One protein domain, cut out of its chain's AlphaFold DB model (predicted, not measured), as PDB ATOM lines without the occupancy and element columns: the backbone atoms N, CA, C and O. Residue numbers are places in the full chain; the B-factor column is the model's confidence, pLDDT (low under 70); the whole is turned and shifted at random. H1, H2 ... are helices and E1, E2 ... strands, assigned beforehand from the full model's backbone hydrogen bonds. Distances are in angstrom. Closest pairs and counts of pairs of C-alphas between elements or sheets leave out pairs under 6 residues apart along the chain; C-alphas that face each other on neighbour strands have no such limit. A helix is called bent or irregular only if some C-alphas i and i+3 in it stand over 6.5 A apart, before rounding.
ATOM      1  N   VAL A   8       7.521 -11.954  42.149       98.50
ATOM      2  CA  VAL A   8       7.743 -12.527  43.483       98.50
ATOM      3  C   VAL A   8       9.233 -12.472  43.796       98.50
ATOM      4  O   VAL A   8      10.043 -12.903  42.977       98.50
ATOM      5  N   LEU A   9       9.582 -11.948  44.970       98.69
ATOM      6  CA  LEU A   9      10.951 -11.870  45.476       98.69
ATOM      7  C   LEU A   9      11.023 -12.607  46.817       98.69
ATOM      8  O   LEU A   9      10.239 -12.311  47.717       98.69
ATOM      9  N   PHE A  10      11.952 -13.549  46.952       98.75
ATOM     10  CA  PHE A  10      12.232 -14.253  48.204       98.75
ATOM     11  C   PHE A  10      13.587 -13.798  48.737       98.75
ATOM     12  O   PHE A  10      14.546 -13.763  47.967       98.75
ATOM     13  N   GLY A  11      13.673 -13.461  50.024       98.31
ATOM     14  CA  GLY A  11      14.949 -13.095  50.645       98.31
ATOM     15  C   GLY A  11      15.586 -11.836  50.048       98.31
ATOM     16  O   GLY A  11      16.806 -11.774  49.928       98.31
ATOM     17  N   ASP A  12      14.773 -10.864  49.621       98.44
ATOM     18  CA  ASP A  12      15.242  -9.652  48.941       98.44
ATOM     19  C   ASP A  12      16.076  -8.756  49.879       98.44
ATOM     20  O   ASP A  12      15.516  -8.198  50.832       98.44
ATOM     21  N   PRO A  13      17.376  -8.524  49.599       98.12
ATOM     22  CA  PRO A  13      18.201  -7.598  50.374       98.12
ATOM     23  C   PRO A  13      17.657  -6.163  50.408       98.12
ATOM     24  O   PRO A  13      17.965  -5.393  51.321       98.12
ATOM     25  N   TYR A  14      16.837  -5.804  49.420       97.50
ATOM     26  CA  TYR A  14      16.195  -4.507  49.269       97.50
ATOM     27  C   TYR A  14      14.688  -4.566  49.524       97.50
ATOM     28  O   TYR A  14      13.963  -3.735  48.993       97.50
ATOM     29  N   SER A  15      14.214  -5.466  50.392       95.75
ATOM     30  CA  SER A  15      12.782  -5.712  50.671       95.75
ATOM     31  C   SER A  15      11.905  -4.480  50.963       95.75
ATOM     32  O   SER A  15      10.681  -4.543  50.849       95.75
ATOM     33  N   LYS A  16      12.510  -3.352  51.358       93.88
ATOM     34  CA  LYS A  16      11.837  -2.067  51.626       93.88
ATOM     35  C   LYS A  16      11.765  -1.136  50.410       93.88
ATOM     36  O   LYS A  16      11.102  -0.103  50.477       93.88
ATOM     37  N   ALA A  17      12.475  -1.454  49.332       97.00
ATOM     38  CA  ALA A  17      12.470  -0.713  48.083       97.00
ATOM     39  C   ALA A  17      11.355  -1.226  47.166       97.00
ATOM     40  O   ALA A  17      11.028  -2.411  47.138       97.00
ATOM     41  N   SER A  18      10.764  -0.321  46.389       96.69
ATOM     42  CA  SER A  18       9.812  -0.710  45.354       96.69
ATOM     43  C   SER A  18      10.537  -1.307  44.149       96.69
ATOM     44  O   SER A  18      11.631  -0.874  43.786       96.69
ATOM     45  N   VAL A  19       9.895  -2.267  43.476       96.56
ATOM     46  CA  VAL A  19      10.339  -2.719  42.151       96.56
ATOM     47  C   VAL A  19      10.017  -1.609  41.145       96.56
ATOM     48  O   VAL A  19       8.835  -1.301  40.948       96.56
ATOM     49  N   PRO A  20      11.016  -0.979  40.498       95.25
ATOM     50  CA  PRO A  20      10.763   0.178  39.652       95.25
ATOM     51  C   PRO A  20       9.808  -0.149  38.504       95.25
ATOM     52  O   PRO A  20       9.966  -1.152  37.813       95.25
ATOM     53  N   SER A  21       8.856   0.751  38.247       93.62
ATOM     54  CA  SER A  21       7.897   0.658  37.131       93.62
ATOM     55  C   SER A  21       6.926  -0.538  37.162       93.62
ATOM     56  O   SER A  21       6.243  -0.776  36.160       93.62
ATOM     57  N   ILE A  22       6.825  -1.257  38.288       95.19
ATOM     58  CA  ILE A  22       5.788  -2.263  38.555       95.19
ATOM     59  C   ILE A  22       4.836  -1.723  39.625       95.19
ATOM     60  O   ILE A  22       5.266  -1.151  40.622       95.19
ATOM     61  N   ASP A  23       3.534  -1.915  39.415       94.44
ATOM     62  CA  ASP A  23       2.513  -1.637  40.429       94.44
ATOM     63  C   ASP A  23       2.784  -2.478  41.696       94.44
ATOM     64  O   ASP A  23       2.843  -3.707  41.585       94.44
ATOM     65  N   PRO A  24       2.913  -1.870  42.893       95.06
ATOM     66  CA  PRO A  24       3.105  -2.597  44.147       95.06
ATOM     67  C   PRO A  24       2.078  -3.712  44.397       95.06
ATOM     68  O   PRO A  24       2.426  -4.733  44.981       95.06
ATOM     69  N   GLY A  25       0.840  -3.591  43.900       95.81
ATOM     70  CA  GLY A  25      -0.181  -4.641  44.015       95.81
ATOM     71  C   GLY A  25       0.141  -5.936  43.248       95.81
ATOM     72  O   GLY A  25      -0.453  -6.990  43.515       95.81
ATOM     73  N   ARG A  26       1.098  -5.871  42.313       96.69
ATOM     74  CA  ARG A  26       1.625  -6.992  41.515       96.69
ATOM     75  C   ARG A  26       2.955  -7.528  42.037       96.69
ATOM     76  O   ARG A  26       3.490  -8.465  41.447       96.69
ATOM     77  N   VAL A  27       3.478  -6.968  43.124       98.00
ATOM     78  CA  VAL A  27       4.722  -7.410  43.755       98.00
ATOM     79  C   VAL A  27       4.405  -8.120  45.065       98.00
ATOM     80  O   VAL A  27       3.717  -7.578  45.927       98.00
ATOM     81  N   LEU A  28       4.938  -9.325  45.230       98.50
ATOM     82  CA  LEU A  28       4.985 -10.020  46.508       98.50
ATOM     83  C   LEU A  28       6.444 -10.143  46.944       98.50
ATOM     84  O   LEU A  28       7.227 -10.840  46.303       98.50
ATOM     85  N   VAL A  29       6.787  -9.498  48.055       98.50
ATOM     86  CA  VAL A  29       8.059  -9.724  48.747       98.50
ATOM     87  C   VAL A  29       7.813 -10.694  49.896       98.50
ATOM     88  O   VAL A  29       6.926 -10.479  50.724       98.50
ATOM     89  N   VAL A  30       8.587 -11.773  49.937       98.69
ATOM     90  CA  VAL A  30       8.587 -12.757  51.017       98.69
ATOM     91  C   VAL A  30       9.927 -12.661  51.736       98.69
ATOM     92  O   VAL A  30      10.967 -12.999  51.176       98.69
ATOM     93  N   CYS A  31       9.881 -12.198  52.981       98.38
ATOM     94  CA  CYS A  31      11.018 -12.164  53.890       98.38
ATOM     95  C   CYS A  31      10.626 -12.860  55.188       98.38
ATOM     96  O   CYS A  31       9.605 -12.511  55.780       98.38
ATOM     97  N   HIS A  32      11.407 -13.850  55.611       98.50
ATOM     98  CA  HIS A  32      11.259 -14.441  56.941       98.50
ATOM     99  C   HIS A  32      11.764 -13.451  57.991       98.50
ATOM    100  O   HIS A  32      12.743 -12.742  57.754       98.50
ATOM    101  N   ASP A  33      11.119 -13.409  59.156       97.12
ATOM    102  CA  ASP A  33      11.427 -12.417  60.199       97.12
ATOM    103  C   ASP A  33      12.893 -12.474  60.657       97.12
ATOM    104  O   ASP A  33      13.498 -11.435  60.943       97.12
ATOM    105  N   ASP A  34      13.490 -13.667  60.658       97.06
ATOM    106  CA  ASP A  34      14.882 -13.910  61.052       97.06
ATOM    107  C   ASP A  34      15.877 -13.887  59.882       97.06
ATOM    108  O   ASP A  34      17.080 -14.068  60.085       97.06
ATOM    109  N   ASP A  35      15.424 -13.623  58.654       98.50
ATOM    110  CA  ASP A  35      16.323 -13.477  57.514       98.50
ATOM    111  C   ASP A  35      17.058 -12.130  57.584       98.50
ATOM    112  O   ASP A  35      16.509 -11.054  57.317       98.50
ATOM    113  N   SER A  36      18.338 -12.180  57.957       97.56
ATOM    114  CA  SER A  36      19.177 -10.990  58.039       97.56
ATOM    115  C   SER A  36      19.477 -10.359  56.682       97.56
ATOM    116  O   SER A  36      19.752  -9.156  56.646       97.56
ATOM    117  N   ILE A  37      19.398 -11.109  55.578       98.44
ATOM    118  CA  ILE A  37      19.618 -10.568  54.231       98.44
ATOM    119  C   ILE A  37      18.570  -9.498  53.929       98.44
ATOM    120  O   ILE A  37      18.932  -8.382  53.566       98.44
ATOM    121  N   CYS A  38      17.298  -9.756  54.241       98.12
ATOM    122  CA  CYS A  38      16.210  -8.784  54.084       98.12
ATOM    123  C   CYS A  38      16.380  -7.493  54.900       98.12
ATOM    124  O   CYS A  38      15.720  -6.485  54.632       98.12
ATOM    125  N   LYS A  39      17.257  -7.517  55.909       96.12
ATOM    126  CA  LYS A  39      17.605  -6.376  56.765       96.12
ATOM    127  C   LYS A  39      18.871  -5.649  56.282       96.12
ATOM    128  O   LYS A  39      19.328  -4.736  56.965       96.12
ATOM    129  N   GLY A  40      19.424  -6.033  55.129       95.62
ATOM    130  CA  GLY A  40      20.625  -5.452  54.524       95.62
ATOM    131  C   GLY A  40      21.942  -6.106  54.956       95.62
ATOM    132  O   GLY A  40      23.009  -5.574  54.656       95.62
ATOM    133  N   SER A  41      21.894  -7.234  55.672       95.56
ATOM    134  CA  SER A  41      23.090  -8.019  56.001       95.56
ATOM    135  C   SER A  41      23.540  -8.878  54.814       95.56
ATOM    136  O   SER A  41      22.802  -9.085  53.858       95.56
ATOM    137  N   GLN A  42      24.749  -9.430  54.911       95.06
ATOM    138  CA  GLN A  42      25.275 -10.461  54.007       95.06
ATOM    139  C   GLN A  42      25.379 -11.838  54.687       95.06
ATOM    140  O   GLN A  42      25.909 -12.787  54.113       95.06
ATOM    141  N   ILE A  43      24.896 -11.954  55.928       97.38
ATOM    142  CA  ILE A  43      24.917 -13.204  56.690       97.38
ATOM    143  C   ILE A  43      23.765 -14.096  56.226       97.38
ATOM    144  O   ILE A  43      22.599 -13.719  56.320       97.38
ATOM    145  N   VAL A  44      24.108 -15.298  55.766       97.75
ATOM    146  CA  VAL A  44      23.142 -16.325  55.366       97.75
ATOM    147  C   VAL A  44      22.836 -17.213  56.571       97.75
ATOM    148  O   VAL A  44      23.680 -17.992  57.010       97.75
ATOM    149  N   GLY A  45      21.629 -17.074  57.117       97.38
ATOM    150  CA  GLY A  45      21.104 -17.914  58.197       97.38
ATOM    151  C   GLY A  45      20.052 -18.910  57.706       97.38
ATOM    152  O   GLY A  45      19.631 -18.864  56.552       97.38
ATOM    153  N   MET A  46      19.578 -19.784  58.600       98.12
ATOM    154  CA  MET A  46      18.580 -20.809  58.251       98.12
ATOM    155  C   MET A  46      17.298 -20.229  57.648       98.12
ATOM    156  O   MET A  46      16.803 -20.783  56.674       98.12
ATOM    157  N   ALA A  47      16.814 -19.092  58.160       98.19
ATOM    158  CA  ALA A  47      15.632 -18.407  57.633       98.19
ATOM    159  C   ALA A  47      15.775 -18.003  56.150       98.19
ATOM    160  O   ALA A  47      14.799 -17.995  55.410       98.19
ATOM    161  N   HIS A  48      16.996 -17.739  55.673       98.62
ATOM    162  CA  HIS A  48      17.233 -17.425  54.261       98.62
ATOM    163  C   HIS A  48      17.150 -18.665  53.350       98.62
ATOM    164  O   HIS A  48      16.964 -18.556  52.141       98.62
ATOM    165  N   LEU A  49      17.298 -19.866  53.916       98.44
ATOM    166  CA  LEU A  49      17.390 -21.127  53.172       98.44
ATOM    167  C   LEU A  49      16.056 -21.886  53.109       98.44
ATOM    168  O   LEU A  49      15.978 -22.949  52.493       98.44
ATOM    169  N   THR A  50      15.003 -21.363  53.741       98.56
ATOM    170  CA  THR A  50      13.738 -22.078  53.969       98.56
ATOM    171  C   THR A  50      12.545 -21.559  53.167       98.56
ATOM    172  O   THR A  50      11.436 -22.051  53.357       98.56
ATOM    173  N   TYR A  51      12.739 -20.649  52.206       98.75
ATOM    174  CA  TYR A  51      11.647 -20.084  51.390       98.75
ATOM    175  C   TYR A  51      10.861 -21.097  50.543       98.75
ATOM    176  O   TYR A  51       9.778 -20.783  50.051       98.75
ATOM    177  N   GLY A  52      11.341 -22.339  50.411       98.50
ATOM    178  CA  GLY A  52      10.543 -23.427  49.839       98.50
ATOM    179  C   GLY A  52       9.200 -23.631  50.560       98.50
ATOM    180  O   GLY A  52       8.226 -24.036  49.928       98.50
ATOM    181  N   GLN A  53       9.116 -23.278  51.848       98.50
ATOM    182  CA  GLN A  53       7.879 -23.311  52.638       98.50
ATOM    183  C   GLN A  53       6.811 -22.324  52.126       98.50
ATOM    184  O   GLN A  53       5.618 -22.568  52.294       98.50
ATOM    185  N   ASP A  54       7.210 -21.248  51.444       98.81
ATOM    186  CA  ASP A  54       6.317 -20.205  50.922       98.81
ATOM    187  C   ASP A  54       5.911 -20.418  49.459       98.81
ATOM    188  O   ASP A  54       5.159 -19.614  48.898       98.81
ATOM    189  N   ALA A  55       6.378 -21.495  48.822       98.56
ATOM    190  CA  ALA A  55       6.147 -21.743  47.401       98.56
ATOM    191  C   ALA A  55       4.651 -21.734  47.038       98.56
ATOM    192  O   ALA A  55       4.257 -21.133  46.039       98.56
ATOM    193  N   GLN A  56       3.794 -22.326  47.879       98.69
ATOM    194  CA  GLN A  56       2.346 -22.337  47.650       98.69
ATOM    195  C   GLN A  56       1.726 -20.935  47.750       98.69
ATOM    196  O   GLN A  56       0.875 -20.580  46.932       98.69
ATOM    197  N   LYS A  57       2.168 -20.113  48.710       98.56
ATOM    198  CA  LYS A  57       1.727 -18.716  48.858       98.56
ATOM    199  C   LYS A  57       2.119 -17.891  47.631       98.56
ATOM    200  O   LYS A  57       1.289 -17.159  47.093       98.56
ATOM    201  N   ALA A  58       3.357 -18.039  47.167       98.69
ATOM    202  CA  ALA A  58       3.848 -17.365  45.972       98.69
ATOM    203  C   ALA A  58       3.097 -17.792  44.707       98.69
ATOM    204  O   ALA A  58       2.669 -16.937  43.933       98.69
ATOM    205  N   ALA A  59       2.873 -19.095  44.523       98.56
ATOM    206  CA  ALA A  59       2.089 -19.608  43.406       98.56
ATOM    207  C   ALA A  59       0.654 -19.058  43.433       98.56
ATOM    208  O   ALA A  59       0.173 -18.557  42.420       98.56
ATOM    209  N   GLY A  60      -0.008 -19.068  44.596       98.62
ATOM    210  CA  GLY A  60      -1.349 -18.499  44.758       98.62
ATOM    211  C   GLY A  60      -1.411 -17.006  44.424       98.62
ATOM    212  O   GLY A  60      -2.336 -16.561  43.741       98.62
ATOM    213  N   PHE A  61      -0.396 -16.237  44.831       98.56
ATOM    214  CA  PHE A  61      -0.276 -14.833  44.445       98.56
ATOM    215  C   PHE A  61      -0.197 -14.678  42.926       98.56
ATOM    216  O   PHE A  61      -1.031 -13.978  42.362       98.56
ATOM    217  N   VAL A  62       0.730 -15.369  42.256       98.25
ATOM    218  CA  VAL A  62       0.887 -15.291  40.792       98.25
ATOM    219  C   VAL A  62      -0.410 -15.670  40.077       98.25
ATOM    220  O   VAL A  62      -0.884 -14.904  39.243       98.25
ATOM    221  N   MET A  63      -1.036 -16.791  40.452       98.00
ATOM    222  CA  MET A  63      -2.274 -17.272  39.825       98.00
ATOM    223  C   MET A  63      -3.428 -16.270  39.926       98.00
ATOM    224  O   MET A  63      -4.240 -16.178  39.014       98.00
ATOM    225  N   SER A  64      -3.493 -15.487  41.003       96.88
ATOM    226  CA  SER A  64      -4.521 -14.451  41.173       96.88
ATOM    227  C   SER A  64      -4.275 -13.163  40.366       96.88
ATOM    228  O   SER A  64      -5.054 -12.219  40.492       96.88
ATOM    229  N   ARG A  65      -3.186 -13.087  39.585       92.38
ATOM    230  CA  ARG A  65      -2.835 -11.963  38.693       92.38
ATOM    231  C   ARG A  65      -2.631 -12.385  37.228       92.38
ATOM    232  O   ARG A  65      -2.187 -11.554  36.434       92.38
TER     233      ARG A  65
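What this domain is: This is residues 8 to 65 of the 66 residues of an uncharacterized protein of Ophiocordyceps unilateralis (UniProt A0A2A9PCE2). Two short parallel strands, E1 and E2, lie side by side in the middle of a flat domain, with the longest helix, H2, along one side of the pair and the long loop of residues 11 to 26 arching out on the other side. A second long loop, residues 31 to 45, leads out to one end of the domain and into the small helix H1, from which a tight link passes into H2. The printed part has 58 residues, with named elements in the order E1, E2, H1, H2; the sheet is E1 next to E2, parallel, and the class is mixed, helices and strands, with under half of the residues in named elements. The whole is compact, with a radius of gyration of the C-alphas of 11.8 A, and its C-alphas span 33 by 25 by 12 A.

How they stand to each other: Start at E1, residues 8 to 10, and look beside it for E2, residues 27 to 30. They are parallel neighbours, 19 degrees between their directions, and C-alphas 9 and 29 face each other at 4.9 A. Look for N 9 and O 28, 2.9 A apart, and N 30 and O 9, 2.8 A apart, both within hydrogen-bond range. Next comes H1, residues 46 to 49, which is only just apart from E1, the closest C-alphas being 8.5 A from each other. H2, residues 51 to 63, and H1 meet only through their link. The closest C-alphas of E1 and H2 are those of Phe 10 and Tyr 51, 6.7 A apart. Those of E2 and H2 are Leu 28 and Phe 61, 7.4 A apart. In H2, 6 of 9 O i to N i+4 pairs are within hydrogen-bond range; H1 is too short for such a pair, and its one O i to N i+3 pair is within range.

Where its parts are: Find C-alpha 8 at (7.743, -12.527, 43.483), where E1 begins; it is 6.7 A long. E2 begins at C-alpha 27, at (4.722, -7.410, 43.755), and runs 9.8 A. H1 measures 5.2 A from C-alpha 46 to C-alpha 49. H2 runs 18.3 A to C-alpha 63 at (-2.274, -17.272, 39.825) and is irregular: C-alphas 53 and 56 are 7.5 A apart.

The domain as a whole: The two C-alphas farthest apart are those of Ile 43 and Ser 64, 33.3 A, while the first and last printed, Val 8 and Arg 65, are 11.6 A apart. The links E1 to E2 and E2 to H1 are long, with 16 and 15 residues. The printed part has no cut. In this predicted model its mean pLDDT is 97.4, and no printed residue is under 70.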